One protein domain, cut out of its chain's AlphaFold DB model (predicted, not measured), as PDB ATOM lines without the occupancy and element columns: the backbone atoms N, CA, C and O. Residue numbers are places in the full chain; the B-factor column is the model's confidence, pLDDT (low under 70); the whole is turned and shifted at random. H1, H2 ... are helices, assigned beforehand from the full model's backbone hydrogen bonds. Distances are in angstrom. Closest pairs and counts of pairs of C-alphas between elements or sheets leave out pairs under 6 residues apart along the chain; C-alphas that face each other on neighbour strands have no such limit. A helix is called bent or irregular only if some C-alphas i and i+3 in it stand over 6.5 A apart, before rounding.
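AT A GLANCE: This is residues 8 to 80 of the 205 residues of the protein "Eukaryotic translation initiation factor 4 gamma 1" of Sipha flava (yellow sugarcane aphid) (UniProt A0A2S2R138). The longest helix, H3, and H4 form a helical hairpin that opens as a narrow V from the end where they meet, and H1 and H2 make a second layer over one side of it, H1 next to H3 and H2 crossing H4 steeply. The short H5 follows H4 and folds back near the end of H2. The printed part has 73 residues with five named helices, H1 to H5 in chain order, and no named strand; the class is all helix. It is compact, with a radius of gyration of the C-alphas of 11.3 A, and rounded, spanning 30 by 21 by 18 A.

HOW THE PARTS SIT: Begin at H3, residues 41 to 57. H4, residues 59 to 74, forms a helical hairpin with it: they run opposite ways at a shallow tilt of 24 degrees and touch through residues 51 to 56 of H3 and 61 to 65 of H4 alone, the closest C-alphas being those of Ala 55 and Ala 62, 5.1 A apart. H4 is irregular, with C-alphas 60 and 63 7.5 A apart. Next look at H1, residues 8 to 20, which touches H3 and runs the same way at a shallow tilt of 27 degrees; their closest C-alphas, of Gln 15 and Ile 50, are 6.3 A apart. H2, residues 26 to 34, touches residues 68 to 72 of H4 alone, at a steep tilt of 50 degrees, with the C-alphas of Ala 30 and Leu 68 closest at 6.2 A. H1 and H2 are close but not clearly touching, the closest C-alphas, of Ile 17 and Met 29, being 6.1 A apart; H2 and H3 are apart. H5, residues 76 to 79, and H4 only just touch, and only at the corner by their link, with 3 pairs of C-alphas within 8 A, the closest those of Val 73 and Asn 79 at 5.1 A. H4 is the hub, touching three helices. In H1, H2 and H3 every O i to N i+4 pair is within hydrogen-bond range; in H4 it is 10 of 12, and H5 is too short for such a pair.

IN THESE COORDINATES: Find C-alpha 41 at (197.345, 171.478, 123.551); from there H3 runs 24.3 A to C-alpha 57. H4 runs 23.3 A from C-alpha 59 to C-alpha 74 at (194.844, 186.645, 115.334). H1 starts at C-alpha 8, (185.195, 164.078, 119.542), and is 18.4 A long; H2 is 12.4 A and H5 5.2 A.

THE WHOLE: The C-alphas farthest apart, of Lys 38 and Asn 60, are 30.9 A apart. The printed part has no cut. The links H1 to H2, H3 to H4 and H4 to H5 are tight, H2 to H3 is short, and no link is long. The mean pLDDT of the printed part is 95.0, and no printed residue is under 70.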
ATOM      1  N   VAL A   8     185.701 164.702 120.778       91.12
ATOM      2  CA  VAL A   8     185.195 164.078 119.542       91.12
ATOM      3  C   VAL A   8     184.215 164.985 118.788       91.12
ATOM      4  O   VAL A   8     184.293 165.092 117.567       91.12
ATOM      5  N   GLU A   9     183.315 165.668 119.494       92.88
ATOM      6  CA  GLU A   9     182.344 166.588 118.888       92.88
ATOM      7  C   GLU A   9     183.055 167.792 118.261       92.88
ATOM      8  O   GLU A   9     182.735 168.183 117.137       92.88
ATOM      9  N   ILE A  10     184.083 168.312 118.941       94.06
ATOM     10  CA  ILE A  10     184.940 169.385 118.427       94.06
ATOM     11  C   ILE A  10     185.628 168.933 117.134       94.06
ATOM     12  O   ILE A  10     185.601 169.650 116.136       94.06
ATOM     13  N   PHE A  11     186.215 167.735 117.116       95.44
ATOM     14  CA  PHE A  11     186.942 167.236 115.948       95.44
ATOM     15  C   PHE A  11     186.017 166.989 114.756       95.44
ATOM     16  O   PHE A  11     186.341 167.404 113.644       95.44
ATOM     17  N   ASN A  12     184.837 166.410 114.981       95.75
ATOM     18  CA  ASN A  12     183.833 166.216 113.933       95.75
ATOM     19  C   ASN A  12     183.340 167.553 113.363       95.75
ATOM     20  O   ASN A  12     183.198 167.703 112.146       95.75
ATOM     21  N   MET A  13     183.122 168.548 114.228       96.06
ATOM     22  CA  MET A  13     182.763 169.901 113.808       96.06
ATOM     23  C   MET A  13     183.864 170.517 112.939       96.06
ATOM     24  O   MET A  13     183.580 170.995 111.842       96.06
ATOM     25  N   VAL A  14     185.121 170.471 113.388       97.00
ATOM     26  CA  VAL A  14     186.262 171.029 112.648       97.00
ATOM     27  C   VAL A  14     186.432 170.321 111.304       97.00
ATOM     28  O   VAL A  14     186.586 171.001 110.293       97.00
ATOM     29  N   GLN A  15     186.307 168.988 111.252       97.00
ATOM     30  CA  GLN A  15     186.327 168.210 110.006       97.00
ATOM     31  C   GLN A  15     185.231 168.649 109.025       97.00
ATOM     32  O   GLN A  15     185.510 168.877 107.845       97.00
ATOM     33  N   SER A  16     183.996 168.815 109.505       97.06
ATOM     34  CA  SER A  16     182.880 169.298 108.684       97.06
ATOM     35  C   SER A  16     183.153 170.699 108.125       97.06
ATOM     36  O   SER A  16     182.931 170.951 106.937       97.06
ATOM     37  N   ILE A  17     183.707 171.587 108.957       96.75
ATOM     38  CA  ILE A  17     184.090 172.944 108.561       96.75
ATOM     39  C   ILE A  17     185.146 172.906 107.454       96.75
ATOM     40  O   ILE A  17     184.898 173.433 106.372       96.75
ATOM     41  N   VAL A  18     186.290 172.245 107.665       96.31
ATOM     42  CA  VAL A  18     187.376 172.224 106.664       96.31
ATOM     43  C   VAL A  18     186.968 171.539 105.355       96.31
ATOM     44  O   VAL A  18     187.530 171.830 104.297       96.31
ATOM     45  N   HIS A  19     185.966 170.656 105.391       95.69
ATOM     46  CA  HIS A  19     185.424 170.027 104.193       95.69
ATOM     47  C   HIS A  19     184.527 170.978 103.383       95.69
ATOM     48  O   HIS A  19     184.561 170.956 102.151       95.69
ATOM     49  N   ARG A  20     183.739 171.827 104.055       95.19
ATOM     50  CA  ARG A  20     182.713 172.685 103.431       95.19
ATOM     51  C   ARG A  20     183.127 174.147 103.268       95.19
ATOM     52  O   ARG A  20     182.378 174.918 102.661       95.19
ATOM     53  N   ILE A  21     184.267 174.542 103.829       95.88
ATOM     54  CA  ILE A  21     184.736 175.926 103.793       95.88
ATOM     55  C   ILE A  21     184.980 176.390 102.349       95.88
ATOM     56  O   ILE A  21     185.562 175.682 101.525       95.88
ATOM     57  N   ASN A  22     184.492 177.585 102.045       95.50
ATOM     58  CA  ASN A  22     184.663 178.299 100.787       95.50
ATOM     59  C   ASN A  22     184.651 179.813 101.060       95.50
ATOM     60  O   ASN A  22     184.456 180.243 102.193       95.50
ATOM     61  N   ILE A  23     184.850 180.618 100.017       94.94
ATOM     62  CA  ILE A  23     184.933 182.082 100.137       94.94
ATOM     63  C   ILE A  23     183.642 182.678 100.728       94.94
ATOM     64  O   ILE A  23     183.709 183.564 101.570       94.94
ATOM     65  N   ASN A  24     182.472 182.149 100.361       96.81
ATOM     66  CA  ASN A  24     181.175 182.710 100.758       96.81
ATOM     67  C   ASN A  24     180.809 182.413 102.218       96.81
ATOM     68  O   ASN A  24     180.045 183.158 102.827       96.81
ATOM     69  N   ASN A  25     181.300 181.304 102.778       97.25
ATOM     70  CA  ASN A  25     180.985 180.893 104.148       97.25
ATOM     71  C   ASN A  25     182.162 181.033 105.124       97.25
ATOM     72  O   ASN A  25     182.013 180.654 106.288       97.25
ATOM     73  N   PHE A  26     183.298 181.577 104.672       97.56
ATOM     74  CA  PHE A  26     184.543 181.623 105.434       97.56
ATOM     75  C   PHE A  26     184.355 182.236 106.825       97.56
ATOM     76  O   PHE A  26     184.644 181.573 107.818       97.56
ATOM     77  N   ASP A  27     183.795 183.445 106.914       97.19
ATOM     78  CA  ASP A  27     183.653 184.156 108.191       97.19
ATOM     79  C   ASP A  27     182.790 183.392 109.190       97.19
ATOM     80  O   ASP A  27     183.108 183.318 110.377       97.19
ATOM     81  N   LYS A  28     181.696 182.790 108.712       97.31
ATOM     82  CA  LYS A  28     180.816 181.967 109.547       97.31
ATOM     83  C   LYS A  28     181.580 180.762 110.094       97.31
ATOM     84  O   LYS A  28     181.542 180.513 111.293       97.31
ATOM     85  N   MET A  29     182.287 180.048 109.220       97.19
ATOM     86  CA  MET A  29     183.066 178.862 109.576       97.19
ATOM     87  C   MET A  29     184.206 179.188 110.549       97.19
ATOM     88  O   MET A  29     184.382 178.495 111.550       97.19
ATOM     89  N   ALA A  30     184.947 180.268 110.294       97.25
ATOM     90  CA  ALA A  30     186.047 180.715 111.140       97.25
ATOM     91  C   ALA A  30     185.556 181.123 112.538       97.25
ATOM     92  O   ALA A  30     186.123 180.678 113.538       97.25
ATOM     93  N   LYS A  31     184.445 181.873 112.617       97.19
ATOM     94  CA  LYS A  31     183.779 182.226 113.885       97.19
ATOM     95  C   LYS A  31     183.349 180.997 114.682       97.19
ATOM     96  O   LYS A  31     183.519 180.972 115.897       97.19
ATOM     97  N   THR A  32     182.843 179.957 114.016       96.12
ATOM     98  CA  THR A  32     182.499 178.699 114.691       96.12
ATOM     99  C   THR A  32     183.727 178.044 115.326       96.12
ATOM    100  O   THR A  32     183.647 177.618 116.477       96.12
ATOM    101  N   ILE A  33     184.877 178.011 114.645       95.12
ATOM    102  CA  ILE A  33     186.095 177.427 115.229       95.12
ATOM    103  C   ILE A  33     186.589 178.238 116.429       95.12
ATOM    104  O   ILE A  33     186.860 177.656 117.479       95.12
ATOM    105  N   ILE A  34     186.668 179.568 116.329       95.62
ATOM    106  CA  ILE A  34     187.176 180.369 117.456       95.62
ATOM    107  C   ILE A  34     186.249 180.346 118.683       95.62
ATOM    108  O   ILE A  34     186.694 180.606 119.797       95.62
ATOM    109  N   SER A  35     184.979 179.964 118.501       93.88
ATOM    110  CA  SER A  35     184.003 179.816 119.588       93.88
ATOM    111  C   SER A  35     184.173 178.544 120.430       93.88
ATOM    112  O   SER A  35     183.433 178.352 121.393       93.88
ATOM    113  N   ILE A  36     185.141 177.673 120.105       90.88
ATOM    114  CA  ILE A  36     185.417 176.458 120.882       90.88
ATOM    115  C   ILE A  36     185.801 176.843 122.328       90.88
ATOM    116  O   ILE A  36     186.830 177.500 122.540       90.88
ATOM    117  N   PRO A  37     185.017 176.411 123.338       79.69
ATOM    118  CA  PRO A  37     185.189 176.867 124.717       79.69
ATOM    119  C   PRO A  37     186.370 176.183 125.415       79.69
ATOM    120  O   PRO A  37     187.156 176.833 126.099       79.69
ATOM    121  N   LYS A  38     186.540 174.868 125.214       80.00
ATOM    122  CA  LYS A  38     187.620 174.090 125.828       80.00
ATOM    123  C   LYS A  38     188.823 174.048 124.897       80.00
ATOM    124  O   LYS A  38     188.777 173.410 123.850       80.00
ATOM    125  N   ARG A  39     189.914 174.696 125.303       85.44
ATOM    126  CA  ARG A  39     191.173 174.738 124.550       85.44
ATOM    127  C   ARG A  39     192.273 174.068 125.365       85.44
ATOM    128  O   ARG A  39     192.545 174.464 126.493       85.44
ATOM    129  N   THR A  40     192.876 173.027 124.799       90.88
ATOM    130  CA  THR A  40     194.048 172.320 125.339       90.88
ATOM    131  C   THR A  40     195.061 172.118 124.214       90.88
ATOM    132  O   THR A  40     194.693 172.208 123.042       90.88
ATOM    133  N   ILE A  41     196.318 171.814 124.553       91.81
ATOM    134  CA  ILE A  41     197.345 171.478 123.551       91.81
ATOM    135  C   ILE A  41     196.847 170.342 122.649       91.81
ATOM    136  O   ILE A  41     196.838 170.499 121.436       91.81
ATOM    137  N   TYR A  42     196.298 169.278 123.243       92.94
ATOM    138  CA  TYR A  42     195.712 168.153 122.511       92.94
ATOM    139  C   TYR A  42     194.638 168.581 121.495       92.94
ATOM    140  O   TYR A  42     194.627 168.105 120.361       92.94
ATOM    141  N   ILE A  43     193.738 169.500 121.866       93.62
ATOM    142  CA  ILE A  43     192.706 169.996 120.944       93.62
ATOM    143  C   ILE A  43     193.343 170.784 119.796       93.62
ATOM    144  O   ILE A  43     192.974 170.573 118.643       93.62
ATOM    145  N   PHE A  44     194.313 171.653 120.082       95.38
ATOM    146  CA  PHE A  44     195.011 172.410 119.042       95.38
ATOM    147  C   PHE A  44     195.790 171.508 118.091       95.38
ATOM    148  O   PHE A  44     195.691 171.700 116.884       95.38
ATOM    149  N   GLU A  45     196.505 170.508 118.602       95.81
ATOM    150  CA  GLU A  45     197.236 169.549 117.773       95.81
ATOM    151  C   GLU A  45     196.303 168.815 116.805       95.81
ATOM    152  O   GLU A  45     196.595 168.743 115.615       95.81
ATOM    153  N   ASN A  46     195.137 168.365 117.278       96.56
ATOM    154  CA  ASN A  46     194.153 167.697 116.422       96.56
ATOM    155  C   ASN A  46     193.522 168.648 115.394       96.56
ATOM    156  O   ASN A  46     193.281 168.254 114.255       96.56
ATOM    157  N   ILE A  47     193.268 169.910 115.757       97.00
ATOM    158  CA  ILE A  47     192.807 170.924 114.793       97.00
ATOM    159  C   ILE A  47     193.857 171.123 113.693       97.00
ATOM    160  O   ILE A  47     193.504 171.165 112.512       97.00
ATOM    161  N   VAL A  48     195.139 171.207 114.066       97.94
ATOM    162  CA  VAL A  48     196.257 171.309 113.120       97.94
ATOM    163  C   VAL A  48     196.287 170.094 112.194       97.94
ATOM    164  O   VAL A  48     196.314 170.285 110.981       97.94
ATOM    165  N   ASP A  49     196.187 168.873 112.731       97.56
ATOM    166  CA  ASP A  49     196.155 167.633 111.938       97.56
ATOM    167  C   ASP A  49     195.019 167.624 110.913       97.56
ATOM    168  O   ASP A  49     195.235 167.324 109.738       97.56
ATOM    169  N   ILE A  50     193.806 167.995 111.333       98.00
ATOM    170  CA  ILE A  50     192.629 168.025 110.457       98.00
ATOM    171  C   ILE A  50     192.828 169.020 109.306       98.00
ATOM    172  O   ILE A  50     192.526 168.707 108.149       98.00
ATOM    173  N   ILE A  51     193.348 170.214 109.602       97.94
ATOM    174  CA  ILE A  51     193.587 171.250 108.593       97.94
ATOM    175  C   ILE A  51     194.704 170.826 107.640       97.94
ATOM    176  O   ILE A  51     194.524 170.924 106.426       97.94
ATOM    177  N   TYR A  52     195.827 170.319 108.156       96.50
ATOM    178  CA  TYR A  52     196.942 169.847 107.333       96.50
ATOM    179  C   TYR A  52     196.531 168.689 106.436       96.50
ATOM    180  O   TYR A  52     196.833 168.699 105.242       96.50
ATOM    181  N   PHE A  53     195.790 167.720 106.971       95.56
ATOM    182  CA  PHE A  53     195.267 166.618 106.180       95.56
ATOM    183  C   PHE A  53     194.459 167.134 104.986       95.56
ATOM    184  O   PHE A  53     194.694 166.705 103.855       95.56
ATOM    185  N   GLN A  54     193.554 168.094 105.194       95.50
ATOM    186  CA  GLN A  54     192.790 168.656 104.082       95.50
ATOM    187  C   GLN A  54     193.635 169.520 103.146       95.50
ATOM    188  O   GLN A  54     193.492 169.397 101.934       95.50
ATOM    189  N   ALA A  55     194.547 170.343 103.661       95.81
ATOM    190  CA  ALA A  55     195.402 171.191 102.835       95.81
ATOM    191  C   ALA A  55     196.305 170.378 101.896       95.81
ATOM    192  O   ALA A  55     196.484 170.755 100.736       95.81
ATOM    193  N   LEU A  56     196.814 169.237 102.367       94.06
ATOM    194  CA  LEU A  56     197.652 168.344 101.568       94.06
ATOM    195  C   LEU A  56     196.855 167.523 100.545       94.06
ATOM    196  O   LEU A  56     197.395 167.191  99.495       94.06
ATOM    197  N   ASN A  57     195.583 167.215 100.817       94.50
ATOM    198  CA  ASN A  57     194.718 166.478  99.885       94.50
ATOM    199  C   ASN A  57     193.946 167.391  98.915       94.50
ATOM    200  O   ASN A  57     193.537 166.956  97.841       94.50
ATOM    201  N   ARG A  58     193.742 168.665  99.268       93.44
ATOM    202  CA  ARG A  58     192.990 169.665  98.495       93.44
ATOM    203  C   ARG A  58     193.834 170.921  98.286       93.44
ATOM    204  O   ARG A  58     193.461 172.015  98.706       93.44
ATOM    205  N   SER A  59     194.961 170.776  97.593       90.19
ATOM    206  CA  SER A  59     195.984 171.823  97.411       90.19
ATOM    207  C   SER A  59     195.486 173.139  96.779       90.19
ATOM    208  O   SER A  59     196.119 174.188  96.939       90.19
ATOM    209  N   ASN A  60     194.341 173.116  96.088       92.44
ATOM    210  CA  ASN A  60     193.671 174.309  95.553       92.44
ATOM    211  C   ASN A  60     193.048 175.189  96.651       92.44
ATOM    212  O   ASN A  60     192.903 176.391  96.463       92.44
ATOM    213  N   PHE A  61     192.736 174.613  97.813       94.62
ATOM    214  CA  PHE A  61     192.168 175.306  98.973       94.62
ATOM    215  C   PHE A  61     193.235 175.722  99.998       94.62
ATOM    216  O   PHE A  61     192.893 176.284 101.035       94.62
ATOM    217  N   ALA A  62     194.525 175.493  99.717       95.12
ATOM    218  CA  ALA A  62     195.629 175.787 100.638       95.12
ATOM    219  C   ALA A  62     195.605 177.235 101.167       95.12
ATOM    220  O   ALA A  62     195.808 177.452 102.358       95.12
ATOM    221  N   VAL A  63     195.287 178.210 100.306       96.81
ATOM    222  CA  VAL A  63     195.154 179.627 100.693       96.81
ATOM    223  C   VAL A  63     194.056 179.808 101.743       96.81
ATOM    224  O   VAL A  63     194.276 180.461 102.759       96.81
ATOM    225  N   LEU A  64     192.894 179.188 101.530       97.50
ATOM    226  CA  LEU A  64     191.734 179.300 102.413       97.50
ATOM    227  C   LEU A  64     191.997 178.643 103.775       97.50
ATOM    228  O   LEU A  64     191.650 179.191 104.817       97.50
ATOM    229  N   TYR A  65     192.674 177.494 103.781       98.25
ATOM    230  CA  TYR A  65     193.107 176.842 105.016       98.25
ATOM    231  C   TYR A  65     194.154 177.672 105.769       98.25
ATOM    232  O   TYR A  65     194.092 177.775 106.992       98.25
ATOM    233  N   ALA A  66     195.074 178.326 105.055       98.44
ATOM    234  CA  ALA A  66     196.067 179.201 105.670       98.44
ATOM    235  C   ALA A  66     195.428 180.466 106.265       98.44
ATOM    236  O   ALA A  66     195.809 180.893 107.355       98.44
ATOM    237  N   GLN A  67     194.423 181.029 105.588       98.44
ATOM    238  CA  GLN A  67     193.605 182.129 106.104       98.44
ATOM    239  C   GLN A  67     192.855 181.719 107.370       98.44
ATOM    240  O   GLN A  67     192.827 182.482 108.331       98.44
ATOM    241  N   LEU A  68     192.298 180.505 107.409       98.38
ATOM    242  CA  LEU A  68     191.631 179.976 108.599       98.38
ATOM    243  C   LEU A  68     192.604 179.887 109.784       98.38
ATOM    244  O   LEU A  68     192.287 180.356 110.876       98.38
ATOM    245  N   CYS A  69     193.813 179.358 109.564       98.62
ATOM    246  CA  CYS A  69     194.869 179.350 110.577       98.62
ATOM    247  C   CYS A  69     195.232 180.763 111.046       98.62
ATOM    248  O   CYS A  69     195.346 180.986 112.247       98.62
ATOM    249  N   ALA A  70     195.379 181.721 110.128       98.44
ATOM    250  CA  ALA A  70     195.675 183.107 110.481       98.44
ATOM    251  C   ALA A  70     194.546 183.742 111.309       98.44
ATOM    252  O   ALA A  70     194.822 184.442 112.278       98.44
ATOM    253  N   TYR A  71     193.284 183.449 110.983       98.31
ATOM    254  CA  TYR A  71     192.124 183.910 111.745       98.31
ATOM    255  C   TYR A  71     192.176 183.416 113.200       98.31
ATOM    256  O   TYR A  71     192.025 184.206 114.126       98.31
ATOM    257  N   MET A  72     192.483 182.131 113.409       97.62
ATOM    258  CA  MET A  72     192.670 181.552 114.747       97.62
ATOM    259  C   MET A  72     193.870 182.139 115.502       97.62
ATOM    260  O   MET A  72     193.798 182.320 116.712       97.62
ATOM    261  N   VAL A  73     194.977 182.427 114.811       97.56
ATOM    262  CA  VAL A  73     196.176 183.041 115.414       97.56
ATOM    263  C   VAL A  73     195.912 184.484 115.854       97.56
ATOM    264  O   VAL A  73     196.425 184.908 116.888       97.56
ATOM    265  N   ASN A  74     195.124 185.232 115.080       96.50
ATOM    266  CA  ASN A  74     194.844 186.645 115.334       96.50
ATOM    267  C   ASN A  74     193.718 186.869 116.355       96.50
ATOM    268  O   ASN A  74     193.604 187.968 116.896       96.50
ATOM    269  N   ASP A  75     192.909 185.851 116.649       96.12
ATOM    270  CA  ASP A  75     191.942 185.906 117.741       96.12
ATOM    271  C   ASP A  75     192.645 185.672 119.088       96.12
ATOM    272  O   ASP A  75     193.106 184.572 119.387       96.12
ATOM    273  N   GLY A  76     192.765 186.716 119.914       91.12
ATOM    274  CA  GLY A  76     193.550 186.656 121.155       91.12
ATOM    275  C   GLY A  76     193.031 185.640 122.182       91.12
ATOM    276  O   GLY A  76     193.834 185.032 122.900       91.12
ATOM    277  N   ALA A  77     191.712 185.424 122.226       90.38
ATOM    278  CA  ALA A  77     191.079 184.483 123.144       90.38
ATOM    279  C   ALA A  77     191.329 183.036 122.706       90.38
ATOM    280  O   ALA A  77     191.724 182.204 123.525       90.38
ATOM    281  N   PHE A  78     191.148 182.742 121.418       92.81
ATOM    282  CA  PHE A  78     191.410 181.429 120.852       92.81
ATOM    283  C   PHE A  78     192.900 181.107 120.831       92.81
ATOM    284  O   PHE A  78     193.289 180.011 121.220       92.81
ATOM    285  N   ASN A  79     193.749 182.049 120.418       93.38
ATOM    286  CA  ASN A  79     195.181 181.811 120.282       93.38
ATOM    287  C   ASN A  79     195.838 181.501 121.631       93.38
ATOM    288  O   ASN A  79     196.818 180.765 121.657       93.38
ATOM    289  N   THR A  80     195.317 182.016 122.746       89.88
ATOM    290  CA  THR A  80     195.887 181.794 124.082       89.88
ATOM    291  C   THR A  80     195.267 180.579 124.778       89.88
ATOM    292  O   THR A  80     194.052 180.496 124.969       89.88
TER     293      THR A  80